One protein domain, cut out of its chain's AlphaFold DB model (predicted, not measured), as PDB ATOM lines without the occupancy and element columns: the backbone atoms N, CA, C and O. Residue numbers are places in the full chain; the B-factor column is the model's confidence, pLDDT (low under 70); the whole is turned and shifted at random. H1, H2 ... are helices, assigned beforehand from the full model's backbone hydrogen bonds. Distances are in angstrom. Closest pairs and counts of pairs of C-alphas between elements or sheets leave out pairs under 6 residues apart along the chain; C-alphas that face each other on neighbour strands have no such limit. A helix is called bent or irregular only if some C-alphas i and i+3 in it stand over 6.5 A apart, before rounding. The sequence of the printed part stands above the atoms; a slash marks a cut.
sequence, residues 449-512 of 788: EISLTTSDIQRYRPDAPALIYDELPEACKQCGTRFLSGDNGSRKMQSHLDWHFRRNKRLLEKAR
ATOM      1  N   GLU A 449      18.925 -35.779  29.876       80.25
ATOM      2  CA  GLU A 449      18.094 -34.763  30.522       80.25
ATOM      3  C   GLU A 449      17.275 -35.414  31.654       80.25
ATOM      4  O   GLU A 449      16.385 -36.245  31.419       80.25
ATOM      5  N   ILE A 450      17.604 -35.070  32.902       81.94
ATOM      6  CA  ILE A 450      16.896 -35.503  34.114       81.94
ATOM      7  C   ILE A 450      16.598 -34.269  34.959       81.94
ATOM      8  O   ILE A 450      17.485 -33.693  35.586       81.94
ATOM      9  N   SER A 451      15.324 -33.891  35.021       84.50
ATOM     10  CA  SER A 451      14.857 -32.920  36.007       84.50
ATOM     11  C   SER A 451      14.698 -33.608  37.366       84.50
ATOM     12  O   SER A 451      14.188 -34.727  37.453       84.50
ATOM     13  N   LEU A 452      15.073 -32.934  38.455       84.25
ATOM     14  CA  LEU A 452      14.897 -33.450  39.820       84.25
ATOM     15  C   LEU A 452      13.442 -33.296  40.314       84.25
ATOM     16  O   LEU A 452      13.180 -32.856  41.430       84.25
ATOM     17  N   THR A 453      12.478 -33.651  39.458       90.06
ATOM     18  CA  THR A 453      11.039 -33.613  39.740       90.06
ATOM     19  C   THR A 453      10.501 -35.019  39.995       90.06
ATOM     20  O   THR A 453      10.907 -35.983  39.347       90.06
ATOM     21  N   THR A 454       9.536 -35.158  40.909       89.69
ATOM     22  CA  THR A 454       8.929 -36.455  41.270       89.69
ATOM     23  C   THR A 454       8.409 -37.226  40.053       89.69
ATOM     24  O   THR A 454       8.565 -38.442  39.973       89.69
ATOM     25  N   SER A 455       7.824 -36.515  39.087       87.94
ATOM     26  CA  SER A 455       7.301 -37.056  37.828       87.94
ATOM     27  C   SER A 455       8.378 -37.616  36.898       87.94
ATOM     28  O   SER A 455       8.139 -38.613  36.223       87.94
ATOM     29  N   ASP A 456       9.551 -36.986  36.848       87.00
ATOM     30  CA  ASP A 456      10.608 -37.339  35.900       87.00
ATOM     31  C   ASP A 456      11.629 -38.317  36.499       87.00
ATOM     32  O   ASP A 456      12.158 -39.167  35.787       87.00
ATOM     33  N   ILE A 457      11.818 -38.305  37.821       86.06
ATOM     34  CA  ILE A 457      12.550 -39.352  38.554       86.06
ATOM     35  C   ILE A 457      11.820 -40.705  38.448       86.06
ATOM     36  O   ILE A 457      12.456 -41.750  38.344       86.06
ATOM     37  N   GLN A 458      10.481 -40.703  38.427       86.38
ATOM     38  CA  GLN A 458       9.665 -41.915  38.246       86.38
ATOM     39  C   GLN A 458       9.543 -42.369  36.777       86.38
ATOM     40  O   GLN A 458       8.981 -43.432  36.503       86.38
ATOM     41  N   ARG A 459      10.062 -41.594  35.816       87.94
ATOM     42  CA  ARG A 459       9.975 -41.901  34.385       87.94
ATOM     43  C   ARG A 459      10.976 -42.990  34.001       87.94
ATOM     44  O   ARG A 459      12.189 -42.785  34.050       87.94
ATOM     45  N   TYR A 460      10.464 -44.129  33.535       87.50
ATOM     46  CA  TYR A 460      11.289 -45.199  32.971       87.50
ATOM     47  C   TYR A 460      12.094 -44.698  31.758       87.50
ATOM     48  O   TYR A 460      11.518 -44.235  30.771       87.50
ATOM     49  N   ARG A 461      13.423 -44.817  31.837       86.12
ATOM     50  CA  ARG A 461      14.383 -44.499  30.769       86.12
ATOM     51  C   ARG A 461      15.021 -45.811  30.280       86.12
ATOM     52  O   ARG A 461      15.748 -46.422  31.065       86.12
ATOM     53  N   PRO A 462      14.752 -46.276  29.044       84.69
ATOM     54  CA  PRO A 462      15.196 -47.595  28.580       84.69
ATOM     55  C   PRO A 462      16.714 -47.706  28.389       84.69
ATOM     56  O   PRO A 462      17.241 -48.812  28.454       84.69
ATOM     57  N   ASP A 463      17.404 -46.581  28.201       82.94
ATOM     58  CA  ASP A 463      18.840 -46.520  27.894       82.94
ATOM     59  C   ASP A 463      19.716 -46.374  29.156       82.94
ATOM     60  O   ASP A 463      20.913 -46.661  29.137       82.94
ATOM     61  N   ALA A 464      19.122 -45.985  30.291       83.50
ATOM     62  CA  ALA A 464      19.827 -45.830  31.566       83.50
ATOM     63  C   ALA A 464      20.452 -47.142  32.108       83.50
ATOM     64  O   ALA A 464      21.540 -47.080  32.683       83.50
ATOM     65  N   PRO A 465      19.853 -48.339  31.914       86.38
ATOM     66  CA  PRO A 465      20.529 -49.603  32.190       86.38
ATOM     67  C   PRO A 465      21.822 -49.788  31.385       86.38
ATOM     68  O   PRO A 465      22.823 -50.182  31.972       86.38
ATOM     69  N   ALA A 466      21.845 -49.463  30.088       84.88
ATOM     70  CA  ALA A 466      23.048 -49.632  29.265       84.88
ATOM     71  C   ALA A 466      24.199 -48.739  29.766       84.88
ATOM     72  O   ALA A 466      25.327 -49.202  29.947       84.88
ATOM     73  N   LEU A 467      23.887 -47.488  30.121       84.19
ATOM     74  CA  LEU A 467      24.840 -46.550  30.720       84.19
ATOM     75  C   LEU A 467      25.478 -47.085  32.021       84.19
ATOM     76  O   LEU A 467      26.651 -46.833  32.283       84.19
ATOM     77  N   ILE A 468      24.724 -47.832  32.834       84.44
ATOM     78  CA  ILE A 468      25.173 -48.327  34.148       84.44
ATOM     79  C   ILE A 468      25.806 -49.726  34.073       84.44
ATOM     80  O   ILE A 468      26.684 -50.031  34.878       84.44
ATOM     81  N   TYR A 469      25.367 -50.592  33.158       86.56
ATOM     82  CA  TYR A 469      25.788 -51.999  33.107       86.56
ATOM     83  C   TYR A 469      26.738 -52.326  31.951       86.56
ATOM     84  O   TYR A 469      27.641 -53.139  32.156       86.56
ATOM     85  N   ASP A 470      26.576 -51.690  30.789       86.00
ATOM     86  CA  ASP A 470      27.358 -51.996  29.583       86.00
ATOM     87  C   ASP A 470      28.594 -51.087  29.469       86.00
ATOM     88  O   ASP A 470      29.688 -51.564  29.167       86.00
ATOM     89  N   GLU A 471      28.455 -49.790  29.776       85.75
ATOM     90  CA  GLU A 471      29.578 -48.832  29.768       85.75
ATOM     91  C   GLU A 471      30.415 -48.876  31.067       85.75
ATOM     92  O   GLU A 471      31.619 -48.607  31.036       85.75
ATOM     93  N   LEU A 472      29.825 -49.298  32.198       88.69
ATOM     94  CA  LEU A 472      30.531 -49.557  33.467       88.69
ATOM     95  C   LEU A 472      30.492 -51.052  33.877       88.69
ATOM     96  O   LEU A 472      29.884 -51.396  34.901       88.69
ATOM     97  N   PRO A 473      31.108 -51.977  33.115       85.56
ATOM     98  CA  PRO A 473      30.968 -53.414  33.357       85.56
ATOM     99  C   PRO A 473      31.682 -53.890  34.632       85.56
ATOM    100  O   PRO A 473      31.175 -54.780  35.322       85.56
ATOM    101  N   GLU A 474      32.823 -53.286  34.980       86.94
ATOM    102  CA  GLU A 474      33.659 -53.688  36.116       86.94
ATOM    103  C   GLU A 474      33.054 -53.233  37.451       86.94
ATOM    104  O   GLU A 474      32.909 -52.038  37.698       86.94
ATOM    105  N   ALA A 475      32.718 -54.176  38.339       90.56
ATOM    106  CA  ALA A 475      31.985 -53.903  39.581       90.56
ATOM    107  C   ALA A 475      32.695 -54.442  40.837       90.56
ATOM    108  O   ALA A 475      33.060 -55.619  40.919       90.56
ATOM    109  N   CYS A 476      32.850 -53.591  41.856       90.12
ATOM    110  CA  CYS A 476      33.482 -53.963  43.116       90.12
ATOM    111  C   CYS A 476      32.587 -54.916  43.919       90.12
ATOM    112  O   CYS A 476      31.502 -54.556  44.381       90.12
ATOM    113  N   LYS A 477      33.083 -56.133  44.167       89.50
ATOM    114  CA  LYS A 477      32.344 -57.203  44.860       89.50
ATOM    115  C   LYS A 477      32.048 -56.924  46.343       89.50
ATOM    116  O   LYS A 477      31.275 -57.669  46.933       89.50
ATOM    117  N   GLN A 478      32.646 -55.891  46.949       83.56
ATOM    118  CA  GLN A 478      32.422 -55.532  48.360       83.56
ATOM    119  C   GLN A 478      31.327 -54.469  48.571       83.56
ATOM    120  O   GLN A 478      30.816 -54.355  49.682       83.56
ATOM    121  N   CYS A 479      30.979 -53.678  47.550       84.06
ATOM    122  CA  CYS A 479      30.081 -52.521  47.703       84.06
ATOM    123  C   CYS A 479      29.195 -52.207  46.484       84.06
ATOM    124  O   CYS A 479      28.270 -51.410  46.604       84.06
ATOM    125  N   GLY A 480      29.456 -52.809  45.319       85.94
ATOM    126  CA  GLY A 480      28.696 -52.589  44.086       85.94
ATOM    127  C   GLY A 480      29.131 -51.389  43.236       85.94
ATOM    128  O   GLY A 480      28.598 -51.239  42.139       85.94
ATOM    129  N   THR A 481      30.092 -50.562  43.673       86.88
ATOM    130  CA  THR A 481      30.627 -49.446  42.864       86.88
ATOM    131  C   THR A 481      31.175 -49.951  41.527       86.88
ATOM    132  O   THR A 481      31.901 -50.948  41.495       86.88
ATOM    133  N   ARG A 482      30.821 -49.267  40.432       89.06
ATOM    134  CA  ARG A 482      31.167 -49.648  39.056       89.06
ATOM    135  C   ARG A 482      32.195 -48.709  38.423       89.06
ATOM    136  O   ARG A 482      32.294 -47.549  38.814       89.06
ATOM    137  N   PHE A 483      32.938 -49.222  37.445       89.38
ATOM    138  CA  PHE A 483      34.065 -48.554  36.796       89.38
ATOM    139  C   PHE A 483      34.058 -48.800  35.281       89.38
ATOM    140  O   PHE A 483      33.560 -49.823  34.807       89.38
ATOM    141  N   LEU A 484      34.637 -47.853  34.535       88.44
ATOM    142  CA  LEU A 484      34.820 -47.936  33.082       88.44
ATOM    143  C   LEU A 484      35.711 -49.119  32.679       88.44
ATOM    144  O   LEU A 484      36.539 -49.597  33.457       88.44
ATOM    145  N   SER A 485      35.590 -49.536  31.421       82.75
ATOM    146  CA  SER A 485      36.539 -50.466  30.800       82.75
ATOM    147  C   SER A 485      37.920 -49.830  30.582       82.75
ATOM    148  O   SER A 485      38.032 -48.632  30.318       82.75
ATOM    149  N   GLY A 486      38.973 -50.653  30.607       83.25
ATOM    150  CA  GLY A 486      40.342 -50.257  30.250       83.25
ATOM    151  C   GLY A 486      41.176 -49.662  31.391       83.25
ATOM    152  O   GLY A 486      40.715 -49.486  32.519       83.25
ATOM    153  N   ASP A 487      42.438 -49.349  31.084       80.31
ATOM    154  CA  ASP A 487      43.502 -49.108  32.070       80.31
ATOM    155  C   ASP A 487      43.213 -47.980  33.073       80.31
ATOM    156  O   ASP A 487      43.735 -47.998  34.191       80.31
ATOM    157  N   ASN A 488      42.415 -46.968  32.712       78.75
ATOM    158  CA  ASN A 488      42.004 -45.919  33.652       78.75
ATOM    159  C   ASN A 488      40.971 -46.435  34.665       78.75
ATOM    160  O   ASN A 488      41.150 -46.268  35.873       78.75
ATOM    161  N   GLY A 489      39.939 -47.137  34.190       81.81
ATOM    162  CA  GLY A 489      38.928 -47.765  35.039       81.81
ATOM    163  C   GLY A 489      39.507 -48.861  35.935       81.81
ATOM    164  O   GLY A 489      39.223 -48.879  37.132       81.81
ATOM    165  N   SER A 490      40.414 -49.696  35.417       83.94
ATOM    166  CA  SER A 490      41.116 -50.717  36.210       83.94
ATOM    167  C   SER A 490      41.969 -50.112  37.336       83.94
ATOM    168  O   SER A 490      41.947 -50.620  38.456       83.94
ATOM    169  N   ARG A 491      42.664 -48.989  37.093       83.19
ATOM    170  CA  ARG A 491      43.411 -48.267  38.145       83.19
ATOM    171  C   ARG A 491      42.485 -47.629  39.187       83.19
ATOM    172  O   ARG A 491      42.795 -47.679  40.378       83.19
ATOM    173  N   LYS A 492      41.333 -47.084  38.774       81.88
ATOM    174  CA  LYS A 492      40.299 -46.573  39.696       81.88
ATOM    175  C   LYS A 492      39.717 -47.693  40.571       81.88
ATOM    176  O   LYS A 492      39.641 -47.520  41.786       81.88
ATOM    177  N   MET A 493      39.403 -48.851  39.985       86.31
ATOM    178  CA  MET A 493      38.981 -50.061  40.706       86.31
ATOM    179  C   MET A 493      40.038 -50.502  41.729       86.31
ATOM    180  O   MET A 493      39.701 -50.748  42.884       86.31
ATOM    181  N   GLN A 494      41.316 -50.568  41.341       85.31
ATOM    182  CA  GLN A 494      42.393 -50.979  42.246       85.31
ATOM    183  C   GLN A 494      42.533 -50.021  43.443       85.31
ATOM    184  O   GLN A 494      42.470 -50.468  44.584       85.31
ATOM    185  N   SER A 495      42.591 -48.708  43.198       81.75
ATOM    186  CA  SER A 495      42.636 -47.683  44.257       81.75
ATOM    187  C   SER A 495      41.440 -47.772  45.225       81.75
ATOM    188  O   SER A 495      41.578 -47.612  46.442       81.75
ATOM    189  N   HIS A 496      40.258 -48.101  44.700       85.81
ATOM    190  CA  HIS A 496      39.049 -48.333  45.486       85.81
ATOM    191  C   HIS A 496      39.105 -49.632  46.321       85.81
ATOM    192  O   HIS A 496      38.640 -49.651  47.464       85.81
ATOM    193  N   LEU A 497      39.718 -50.705  45.810       85.81
ATOM    194  CA  LEU A 497      39.997 -51.915  46.593       85.81
ATOM    195  C   LEU A 497      41.028 -51.641  47.706       85.81
ATOM    196  O   LEU A 497      40.846 -52.114  48.829       85.81
ATOM    197  N   ASP A 498      42.032 -50.802  47.449       84.31
ATOM    198  CA  ASP A 498      43.011 -50.359  48.452       84.31
ATOM    199  C   ASP A 498      42.385 -49.440  49.521       84.31
ATOM    200  O   ASP A 498      42.822 -49.417  50.675       84.31
ATOM    201  N   TRP A 499      41.339 -48.676  49.179       83.88
ATOM    202  CA  TRP A 499      40.498 -47.973  50.159       83.88
ATOM    203  C   TRP A 499      39.697 -48.958  51.022       83.88
ATOM    204  O   TRP A 499      39.710 -48.841  52.248       83.88
ATOM    205  N   HIS A 500      39.073 -49.971  50.410       81.19
ATOM    206  CA  HIS A 500      38.382 -51.042  51.136       81.19
ATOM    207  C   HIS A 500      39.321 -51.783  52.100       81.19
ATOM    208  O   HIS A 500      38.951 -52.014  53.250       81.19
ATOM    209  N   PHE A 501      40.551 -52.101  51.680       79.62
ATOM    210  CA  PHE A 501      41.551 -52.731  52.545       79.62
ATOM    211  C   PHE A 501      41.910 -51.844  53.746       79.62
ATOM    212  O   PHE A 501      41.802 -52.293  54.886       79.62
ATOM    213  N   ARG A 502      42.251 -50.567  53.513       76.56
ATOM    214  CA  ARG A 502      42.553 -49.600  54.588       76.56
ATOM    215  C   ARG A 502      41.384 -49.430  55.561       76.56
ATOM    216  O   ARG A 502      41.593 -49.431  56.772       76.56
ATOM    217  N   ARG A 503      40.150 -49.343  55.057       74.12
ATOM    218  CA  ARG A 503      38.938 -49.240  55.882       74.12
ATOM    219  C   ARG A 503      38.707 -50.493  56.729       74.12
ATOM    220  O   ARG A 503      38.458 -50.372  57.924       74.12
ATOM    221  N   ASN A 504      38.820 -51.681  56.136       76.38
ATOM    222  CA  ASN A 504      38.636 -52.946  56.849       76.38
ATOM    223  C   ASN A 504      39.744 -53.172  57.894       76.38
ATOM    224  O   ASN A 504      39.452 -53.687  58.970       76.38
ATOM    225  N   LYS A 505      40.980 -52.729  57.616       76.00
ATOM    226  CA  LYS A 505      42.091 -52.719  58.580       76.00
ATOM    227  C   LYS A 505      41.753 -51.841  59.800       76.00
ATOM    228  O   LYS A 505      41.696 -52.360  60.912       76.00
ATOM    229  N   ARG A 506      41.384 -50.567  59.584       69.62
ATOM    230  CA  ARG A 506      40.963 -49.637  60.658       69.62
ATOM    231  C   ARG A 506      39.803 -50.192  61.509       69.62
ATOM    232  O   ARG A 506      39.799 -50.000  62.721       69.62
ATOM    233  N   LEU A 507      38.835 -50.881  60.891       66.62
ATOM    234  CA  LEU A 507      37.694 -51.511  61.579       66.62
ATOM    235  C   LEU A 507      38.061 -52.763  62.398       66.62
ATOM    236  O   LEU A 507      37.302 -53.137  63.288       66.62
ATOM    237  N   LEU A 508      39.186 -53.418  62.096       68.81
ATOM    238  CA  LEU A 508      39.699 -54.553  62.868       68.81
ATOM    239  C   LEU A 508      40.563 -54.087  64.049       68.81
ATOM    240  O   LEU A 508      40.508 -54.680  65.122       68.81
ATOM    241  N   GLU A 509      41.337 -53.019  63.855       67.94
ATOM    242  CA  GLU A 509      42.223 -52.442  64.875       67.94
ATOM    243  C   GLU A 509      41.445 -51.643  65.931       67.94
ATOM    244  O   GLU A 509      41.711 -51.756  67.129       67.94
ATOM    245  N   LYS A 510      40.430 -50.871  65.521       58.75
ATOM    246  CA  LYS A 510      39.585 -50.109  66.447       58.75
ATOM    247  C   LYS A 510      38.412 -50.962  66.928       58.75
ATOM    248  O   LYS A 510      37.328 -50.933  66.355       58.75
ATOM    249  N   ALA A 511      38.601 -51.653  68.055       47.88
ATOM    250  CA  ALA A 511      37.594 -52.489  68.732       47.88
ATOM    251  C   ALA A 511      36.387 -51.720  69.345       47.88
ATOM    252  O   ALA A 511      35.774 -52.175  70.312       47.88
ATOM    253  N   ARG A 512      36.029 -50.548  68.804       51.72
ATOM    254  CA  ARG A 512      34.844 -49.754  69.166       51.72
ATOM    255  C   ARG A 512      33.933 -49.615  67.939       51.72
ATOM    256  O   ARG A 512      34.440 -49.263  66.877       51.72
TER     257      ARG A 512
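This is residues 449 to 512 of the 788 residues of a protein of Mixia osmundae (strain CBS 9802 / IAM 14324 / JCM 22182 / KY 12970) (UniProt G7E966). A strung-out, open arch of three separate helices: it starts with the short helices H1 and H2 in a thin arm, goes on through a looped stretch, residues 470 to 486, that folds back on itself as a small hairpin, and ends in the one long helix H3, which makes the other arm. The helices form no common core, since H1, H2 and H3 each touch no helix, and residues 451 to 458, 462 to 467 and 501 to 512 stick out free. The printed part has 64 residues with three named helices, in the order H1, H2, H3, and no named strand; the class is all helix. The whole is extended, with a radius of gyration of the C-alphas of 16.7 A, and flat, spanning 47 by 33 by 16 A.

Near the beginning is H1, residues 454 to 457, within residues 451 to 458, which stand free. A short link of 6 residues joins it to H2, residues 464 to 469, and the two helices are apart. Residues 462 to 467, of which 464 to 467 belong to H2, stand free as well. After H2 comes a long link of 17 residues, 470 to 486, in which residues 474 to 475 pair with residues 482 to 483, antiparallel, in stretches too short to be named strands. This link leads to H3, residues 487 to 509, which is apart from H2 and from H1. Residues 501 to 512, of which 501 to 509 belong to H3, stand free. Each O i to N i+4 pair in H2 and H3 is within hydrogen-bond range; H1 is too short for such a pair, and its one O i to N i+3 pair is not within range.

H1 runs from Thr 454, with its C-alpha at (8.929, -36.455, 41.270), to Ile 457. H2 runs from Ala 464, with its C-alpha at (19.827, -45.830, 31.566), to Tyr 469. H3 runs from Asp 487 to Glu 509, with its last C-alpha at (42.223, -52.442, 64.875), and is 33.0 A long from first to last C-alpha. None of the three helices is bent.

The two C-alphas farthest apart are those of Ser 455 and Glu 509, at 46.8 A. The first and last printed C-alphas, those of Glu 449 and Arg 512, are 44.7 A apart. Without the stretches that stand free, a body of 38 residues remains, spanning 37 by 20 by 15 A. The printed part has no cut. The link from H2 to H3 is long. The mean pLDDT of the printed part is 82.1, and the model's confidence is low, under 70, in residues 506 to 512.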